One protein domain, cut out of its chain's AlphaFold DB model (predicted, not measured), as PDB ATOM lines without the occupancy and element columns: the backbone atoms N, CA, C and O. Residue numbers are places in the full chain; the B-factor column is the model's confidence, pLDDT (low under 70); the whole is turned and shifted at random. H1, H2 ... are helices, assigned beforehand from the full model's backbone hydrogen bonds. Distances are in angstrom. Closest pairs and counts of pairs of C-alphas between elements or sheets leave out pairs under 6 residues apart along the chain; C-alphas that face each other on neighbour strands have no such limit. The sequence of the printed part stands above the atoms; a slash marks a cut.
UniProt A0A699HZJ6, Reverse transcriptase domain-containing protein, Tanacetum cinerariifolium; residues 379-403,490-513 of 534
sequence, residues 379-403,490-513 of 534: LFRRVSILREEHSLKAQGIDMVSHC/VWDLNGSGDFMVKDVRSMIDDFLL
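Overview. This is residues 379 to 403 and 490 to 513 of the 534 residues of the protein "Reverse transcriptase domain-containing protein" of Tanacetum cinerariifolium (UniProt A0A699HZJ6). A small, loop-rich body with two helices, the short H1 and the longer H2, and between them a bridge of loops broken by a cut: the unnamed stretch 394 to 403 leads away from H1 and, across the cut, the loop 490 to 500 leads into H2. Residues 382 to 387 stick out. The printed part has 49 residues, with H1 then H2 and no named strand; under half are in named elements, the class is all helix, and the whole is compact, with a radius of gyration of the C-alphas of 10.5 A and spans of 27 by 26 by 16 A.

Arrangement. Look first at H2, residues 501 to 512, where every O i to N i+4 pair is within hydrogen-bond range. H1, residues 386 to 393, has 3 of 4 such pairs within range. H1 and H2 are apart, with no C-alpha of the one within 8 A of the other.

Along the chain. Find C-alpha 501 at (-40.483, -33.928, 5.077); from there H2 runs 16.6 A to C-alpha 512 at (-42.831, -21.497, -5.635). H1 begins at C-alpha 386, (-56.718, -36.263, -0.480), and spans 10.7 A.

Size, cuts and confidence. The farthest C-alphas, those of Val 490 and Leu 513, are 27.2 A apart. Residues 404 to 489 are not printed; C-alphas 403 and 490 are 5.9 A apart across this cut, which the link from H1 to H2 crosses. The mean pLDDT of the printed part is 80.9; look for values under 70 at residues 383 to 388, of which 386 to 388 belong to H1.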
ATOM      1  N   LEU A 379     -48.012 -32.117   6.795       86.56
ATOM      2  CA  LEU A 379     -49.320 -32.701   6.623       86.56
ATOM      3  C   LEU A 379     -49.224 -33.895   5.678       86.56
ATOM      4  O   LEU A 379     -49.832 -34.884   6.031       86.56
ATOM      5  N   PHE A 380     -48.471 -33.863   4.561       82.94
ATOM      6  CA  PHE A 380     -48.410 -34.962   3.559       82.94
ATOM      7  C   PHE A 380     -48.033 -36.310   4.164       82.94
ATOM      8  O   PHE A 380     -48.549 -37.349   3.769       82.94
ATOM      9  N   ARG A 381     -47.222 -36.277   5.218       76.81
ATOM     10  CA  ARG A 381     -46.912 -37.452   6.034       76.81
ATOM     11  C   ARG A 381     -48.146 -38.112   6.676       76.81
ATOM     12  O   ARG A 381     -48.119 -39.290   7.014       76.81
ATOM     13  N   ARG A 382     -49.194 -37.340   6.941       71.75
ATOM     14  CA  ARG A 382     -50.458 -37.747   7.552       71.75
ATOM     15  C   ARG A 382     -51.499 -37.861   6.430       71.75
ATOM     16  O   ARG A 382     -51.740 -36.912   5.698       71.75
ATOM     17  N   VAL A 383     -52.154 -39.015   6.318       55.47
ATOM     18  CA  VAL A 383     -53.079 -39.406   5.222       55.47
ATOM     19  C   VAL A 383     -54.263 -38.433   4.989       55.47
ATOM     20  O   VAL A 383     -54.992 -38.543   4.007       55.47
ATOM     21  N   SER A 384     -54.449 -37.418   5.835       53.75
ATOM     22  CA  SER A 384     -55.533 -36.426   5.799       53.75
ATOM     23  C   SER A 384     -55.544 -35.450   4.594       53.75
ATOM     24  O   SER A 384     -56.186 -34.407   4.694       53.75
ATOM     25  N   ILE A 385     -54.880 -35.736   3.462       54.69
ATOM     26  CA  ILE A 385     -54.642 -34.767   2.358       54.69
ATOM     27  C   ILE A 385     -55.134 -35.222   0.981       54.69
ATOM     28  O   ILE A 385     -54.679 -34.722  -0.039       54.69
ATOM     29  N   LEU A 386     -56.146 -36.077   0.867       57.69
ATOM     30  CA  LEU A 386     -56.718 -36.263  -0.480       57.69
ATOM     31  C   LEU A 386     -57.180 -34.920  -1.090       57.69
ATOM     32  O   LEU A 386     -57.057 -34.694  -2.285       57.69
ATOM     33  N   ARG A 387     -57.609 -33.952  -0.267       61.47
ATOM     34  CA  ARG A 387     -58.061 -32.644  -0.759       61.47
ATOM     35  C   ARG A 387     -56.933 -31.661  -1.103       61.47
ATOM     36  O   ARG A 387     -57.030 -30.961  -2.110       61.47
ATOM     37  N   GLU A 388     -55.910 -31.521  -0.261       69.19
ATOM     38  CA  GLU A 388     -54.816 -30.568  -0.503       69.19
ATOM     39  C   GLU A 388     -53.814 -31.075  -1.545       69.19
ATOM     40  O   GLU A 388     -53.237 -30.251  -2.251       69.19
ATOM     41  N   GLU A 389     -53.668 -32.392  -1.698       71.75
ATOM     42  CA  GLU A 389     -52.870 -33.008  -2.759       71.75
ATOM     43  C   GLU A 389     -53.438 -32.622  -4.119       71.75
ATOM     44  O   GLU A 389     -52.717 -32.043  -4.925       71.75
ATOM     45  N   HIS A 390     -54.751 -32.770  -4.317       75.06
ATOM     46  CA  HIS A 390     -55.410 -32.342  -5.549       75.06
ATOM     47  C   HIS A 390     -55.193 -30.850  -5.842       75.06
ATOM     48  O   HIS A 390     -55.002 -30.461  -6.994       75.06
ATOM     49  N   SER A 391     -55.172 -30.000  -4.808       77.62
ATOM     50  CA  SER A 391     -54.887 -28.570  -4.976       77.62
ATOM     51  C   SER A 391     -53.439 -28.284  -5.382       77.62
ATOM     52  O   SER A 391     -53.213 -27.288  -6.068       77.62
ATOM     53  N   LEU A 392     -52.471 -29.080  -4.924       80.81
ATOM     54  CA  LEU A 392     -51.053 -28.940  -5.278       80.81
ATOM     55  C   LEU A 392     -50.771 -29.540  -6.658       80.81
ATOM     56  O   LEU A 392     -50.095 -28.908  -7.468       80.81
ATOM     57  N   LYS A 393     -51.398 -30.674  -6.975       82.94
ATOM     58  CA  LYS A 393     -51.371 -31.291  -8.301       82.94
ATOM     59  C   LYS A 393     -51.944 -30.359  -9.368       82.94
ATOM     60  O   LYS A 393     -51.333 -30.186 -10.414       82.94
ATOM     61  N   ALA A 394     -53.037 -29.654  -9.064       81.38
ATOM     62  CA  ALA A 394     -53.583 -28.606  -9.933       81.38
ATOM     63  C   ALA A 394     -52.625 -27.414 -10.148       81.38
ATOM     64  O   ALA A 394     -52.765 -26.685 -11.125       81.38
ATOM     65  N   GLN A 395     -51.656 -27.208  -9.251       81.81
ATOM     66  CA  GLN A 395     -50.596 -26.202  -9.387       81.81
ATOM     67  C   GLN A 395     -49.328 -26.762 -10.052       81.81
ATOM     68  O   GLN A 395     -48.363 -26.021 -10.202       81.81
ATOM     69  N   GLY A 396     -49.316 -28.040 -10.451       83.31
ATOM     70  CA  GLY A 396     -48.174 -28.704 -11.085       83.31
ATOM     71  C   GLY A 396     -47.206 -29.399 -10.120       83.31
ATOM     72  O   GLY A 396     -46.147 -29.839 -10.552       83.31
ATOM     73  N   ILE A 397     -47.545 -29.512  -8.830       85.12
ATOM     74  CA  ILE A 397     -46.741 -30.229  -7.831       85.12
ATOM     75  C   ILE A 397     -47.420 -31.571  -7.533       85.12
ATOM     76  O   ILE A 397     -48.307 -31.645  -6.680       85.12
ATOM     77  N   ASP A 398     -47.015 -32.627  -8.241       84.44
ATOM     78  CA  ASP A 398     -47.494 -33.991  -7.993       84.44
ATOM     79  C   ASP A 398     -46.579 -34.692  -6.983       84.44
ATOM     80  O   ASP A 398     -45.443 -35.042  -7.280       84.44
ATOM     81  N   MET A 399     -47.057 -34.841  -5.746       82.75
ATOM     82  CA  MET A 399     -46.313 -35.542  -4.694       82.75
ATOM     83  C   MET A 399     -46.607 -37.044  -4.694       82.75
ATOM     84  O   MET A 399     -45.775 -37.822  -4.238       82.75
ATOM     85  N   VAL A 400     -47.782 -37.462  -5.174       79.88
ATOM     86  CA  VAL A 400     -48.223 -38.865  -5.125       79.88
ATOM     87  C   VAL A 400     -47.518 -39.690  -6.189       79.88
ATOM     88  O   VAL A 400     -47.232 -40.856  -5.942       79.88
ATOM     89  N   SER A 401     -47.139 -39.086  -7.319       81.38
ATOM     90  CA  SER A 401     -46.302 -39.745  -8.332       81.38
ATOM     91  C   SER A 401     -44.964 -40.259  -7.787       81.38
ATOM     92  O   SER A 401     -44.380 -41.170  -8.363       81.38
ATOM     93  N   HIS A 402     -44.487 -39.697  -6.671       82.56
ATOM     94  CA  HIS A 402     -43.259 -40.115  -5.992       82.56
ATOM     95  C   HIS A 402     -43.475 -41.206  -4.929       82.56
ATOM     96  O   HIS A 402     -42.505 -41.764  -4.414       82.56
ATOM     97  N   CYS A 403     -44.731 -41.523  -4.593       82.56
ATOM     98  CA  CYS A 403     -45.103 -42.654  -3.745       82.56
ATOM     99  C   CYS A 403     -45.293 -43.900  -4.615       82.56
ATOM    100  O   CYS A 403     -46.352 -44.094  -5.213       82.56
ATOM    101  N   VAL A 490     -42.543 -46.829  -0.997       82.12
ATOM    102  CA  VAL A 490     -41.205 -46.320  -1.276       82.12
ATOM    103  C   VAL A 490     -41.322 -44.922  -1.868       82.12
ATOM    104  O   VAL A 490     -42.168 -44.644  -2.720       82.12
ATOM    105  N   TRP A 491     -40.455 -44.036  -1.400       84.00
ATOM    106  CA  TRP A 491     -40.343 -42.658  -1.848       84.00
ATOM    107  C   TRP A 491     -39.116 -42.476  -2.746       84.00
ATOM    108  O   TRP A 491     -37.988 -42.726  -2.317       84.00
ATOM    109  N   ASP A 492     -39.309 -42.023  -3.986       84.00
ATOM    110  CA  ASP A 492     -38.248 -42.060  -5.007       84.00
ATOM    111  C   ASP A 492     -37.462 -40.747  -5.214       84.00
ATOM    112  O   ASP A 492     -36.512 -40.723  -5.994       84.00
ATOM    113  N   LEU A 493     -37.767 -39.666  -4.481       81.50
ATOM    114  CA  LEU A 493     -37.122 -38.358  -4.706       81.50
ATOM    115  C   LEU A 493     -35.628 -38.287  -4.378       81.50
ATOM    116  O   LEU A 493     -34.909 -37.482  -4.970       81.50
ATOM    117  N   ASN A 494     -35.171 -39.027  -3.371       79.81
ATOM    118  CA  ASN A 494     -33.818 -38.889  -2.820       79.81
ATOM    119  C   ASN A 494     -33.001 -40.190  -2.901       79.81
ATOM    120  O   ASN A 494     -31.896 -40.245  -2.366       79.81
ATOM    121  N   GLY A 495     -33.561 -41.236  -3.522       78.12
ATOM    122  CA  GLY A 495     -32.953 -42.564  -3.632       78.12
ATOM    123  C   GLY A 495     -32.866 -43.366  -2.326       78.12
ATOM    124  O   GLY A 495     -32.434 -44.511  -2.369       78.12
ATOM    125  N   SER A 496     -33.275 -42.811  -1.178       82.88
ATOM    126  CA  SER A 496     -33.275 -43.537   0.105       82.88
ATOM    127  C   SER A 496     -34.438 -44.516   0.242       82.88
ATOM    128  O   SER A 496     -34.385 -45.403   1.083       82.88
ATOM    129  N   GLY A 497     -35.500 -44.328  -0.544       82.06
ATOM    130  CA  GLY A 497     -36.757 -45.051  -0.388       82.06
ATOM    131  C   GLY A 497     -37.630 -44.544   0.763       82.06
ATOM    132  O   GLY A 497     -38.826 -44.829   0.782       82.06
ATOM    133  N   ASP A 498     -37.083 -43.726   1.663       84.12
ATOM    134  CA  ASP A 498     -37.793 -43.200   2.822       84.12
ATOM    135  C   ASP A 498     -38.410 -41.826   2.564       84.12
ATOM    136  O   ASP A 498     -37.791 -40.899   2.023       84.12
ATOM    137  N   PHE A 499     -39.635 -41.653   3.057       84.38
ATOM    138  CA  PHE A 499     -40.294 -40.358   3.053       84.38
ATOM    139  C   PHE A 499     -39.587 -39.371   3.990       84.38
ATOM    140  O   PHE A 499     -39.575 -39.540   5.215       84.38
ATOM    141  N   MET A 500     -39.098 -38.257   3.439       86.62
ATOM    142  CA  MET A 500     -38.558 -37.155   4.233       86.62
ATOM    143  C   MET A 500     -39.328 -35.856   3.995       86.62
ATOM    144  O   MET A 500     -39.372 -35.315   2.892       86.62
ATOM    145  N   VAL A 501     -39.824 -35.255   5.085       87.62
ATOM    146  CA  VAL A 501     -40.483 -33.928   5.077       87.62
ATOM    147  C   VAL A 501     -39.601 -32.866   4.410       87.62
ATOM    148  O   VAL A 501     -40.096 -31.948   3.760       87.62
ATOM    149  N   LYS A 502     -38.276 -32.986   4.558       88.94
ATOM    150  CA  LYS A 502     -37.294 -32.095   3.933       88.94
ATOM    151  C   LYS A 502     -37.417 -32.079   2.407       88.94
ATOM    152  O   LYS A 502     -37.248 -31.000   1.835       88.94
ATOM    153  N   ASP A 503     -37.692 -33.215   1.778       89.06
ATOM    154  CA  ASP A 503     -37.656 -33.356   0.321       89.06
ATOM    155  C   ASP A 503     -38.908 -32.762  -0.306       89.06
ATOM    156  O   ASP A 503     -38.790 -31.876  -1.148       89.06
ATOM    157  N   VAL A 504     -40.090 -33.106   0.218       88.75
ATOM    158  CA  VAL A 504     -41.361 -32.472  -0.180       88.75
ATOM    159  C   VAL A 504     -41.303 -30.961   0.009       88.75
ATOM    160  O   VAL A 504     -41.652 -30.187  -0.878       88.75
ATOM    161  N   ARG A 505     -40.807 -30.512   1.164       90.75
ATOM    162  CA  ARG A 505     -40.654 -29.083   1.445       90.75
ATOM    163  C   ARG A 505     -39.738 -28.405   0.428       90.75
ATOM    164  O   ARG A 505     -40.042 -27.301  -0.002       90.75
ATOM    165  N   SER A 506     -38.623 -29.046   0.071       91.00
ATOM    166  CA  SER A 506     -37.674 -28.492  -0.900       91.00
ATOM    167  C   SER A 506     -38.274 -28.455  -2.302       91.00
ATOM    168  O   SER A 506     -38.115 -27.448  -2.971       91.00
ATOM    169  N   MET A 507     -39.020 -29.487  -2.708       90.00
ATOM    170  CA  MET A 507     -39.766 -29.515  -3.970       90.00
ATOM    171  C   MET A 507     -40.769 -28.357  -4.062       90.00
ATOM    172  O   MET A 507     -40.763 -27.622  -5.046       90.00
ATOM    173  N   ILE A 508     -41.592 -28.158  -3.026       90.56
ATOM    174  CA  ILE A 508     -42.588 -27.076  -2.998       90.56
ATOM    175  C   ILE A 508     -41.900 -25.703  -3.031       90.56
ATOM    176  O   ILE A 508     -42.287 -24.836  -3.812       90.56
ATOM    177  N   ASP A 509     -40.875 -25.497  -2.198       92.19
ATOM    178  CA  ASP A 509     -40.129 -24.237  -2.158       92.19
ATOM    179  C   ASP A 509     -39.398 -23.972  -3.492       92.19
ATOM    180  O   ASP A 509     -39.428 -22.847  -3.977       92.19
ATOM    181  N   ASP A 510     -38.782 -24.978  -4.122       90.75
ATOM    182  CA  ASP A 510     -38.076 -24.839  -5.409       90.75
ATOM    183  C   ASP A 510     -39.014 -24.510  -6.582       90.75
ATOM    184  O   ASP A 510     -38.562 -23.937  -7.579       90.75
ATOM    185  N   PHE A 511     -40.292 -24.885  -6.472       90.06
ATOM    186  CA  PHE A 511     -41.328 -24.554  -7.446       90.06
ATOM    187  C   PHE A 511     -41.903 -23.146  -7.229       90.06
ATOM    188  O   PHE A 511     -42.125 -22.415  -8.190       90.06
ATOM    189  N   LEU A 512     -42.140 -22.750  -5.971       89.19
ATOM    190  CA  LEU A 512     -42.831 -21.497  -5.635       89.19
ATOM    191  C   LEU A 512     -41.906 -20.288  -5.446       89.19
ATOM    192  O   LEU A 512     -42.363 -19.148  -5.551       89.19
ATOM    193  N   LEU A 513     -40.638 -20.506  -5.095       90.19
ATOM    194  CA  LEU A 513     -39.680 -19.442  -4.796       90.19
ATOM    195  C   LEU A 513     -38.797 -19.133  -6.018       90.19
ATOM    196  O   LEU A 513     -38.519 -20.016  -6.829       90.19
TER     197      LEU A 513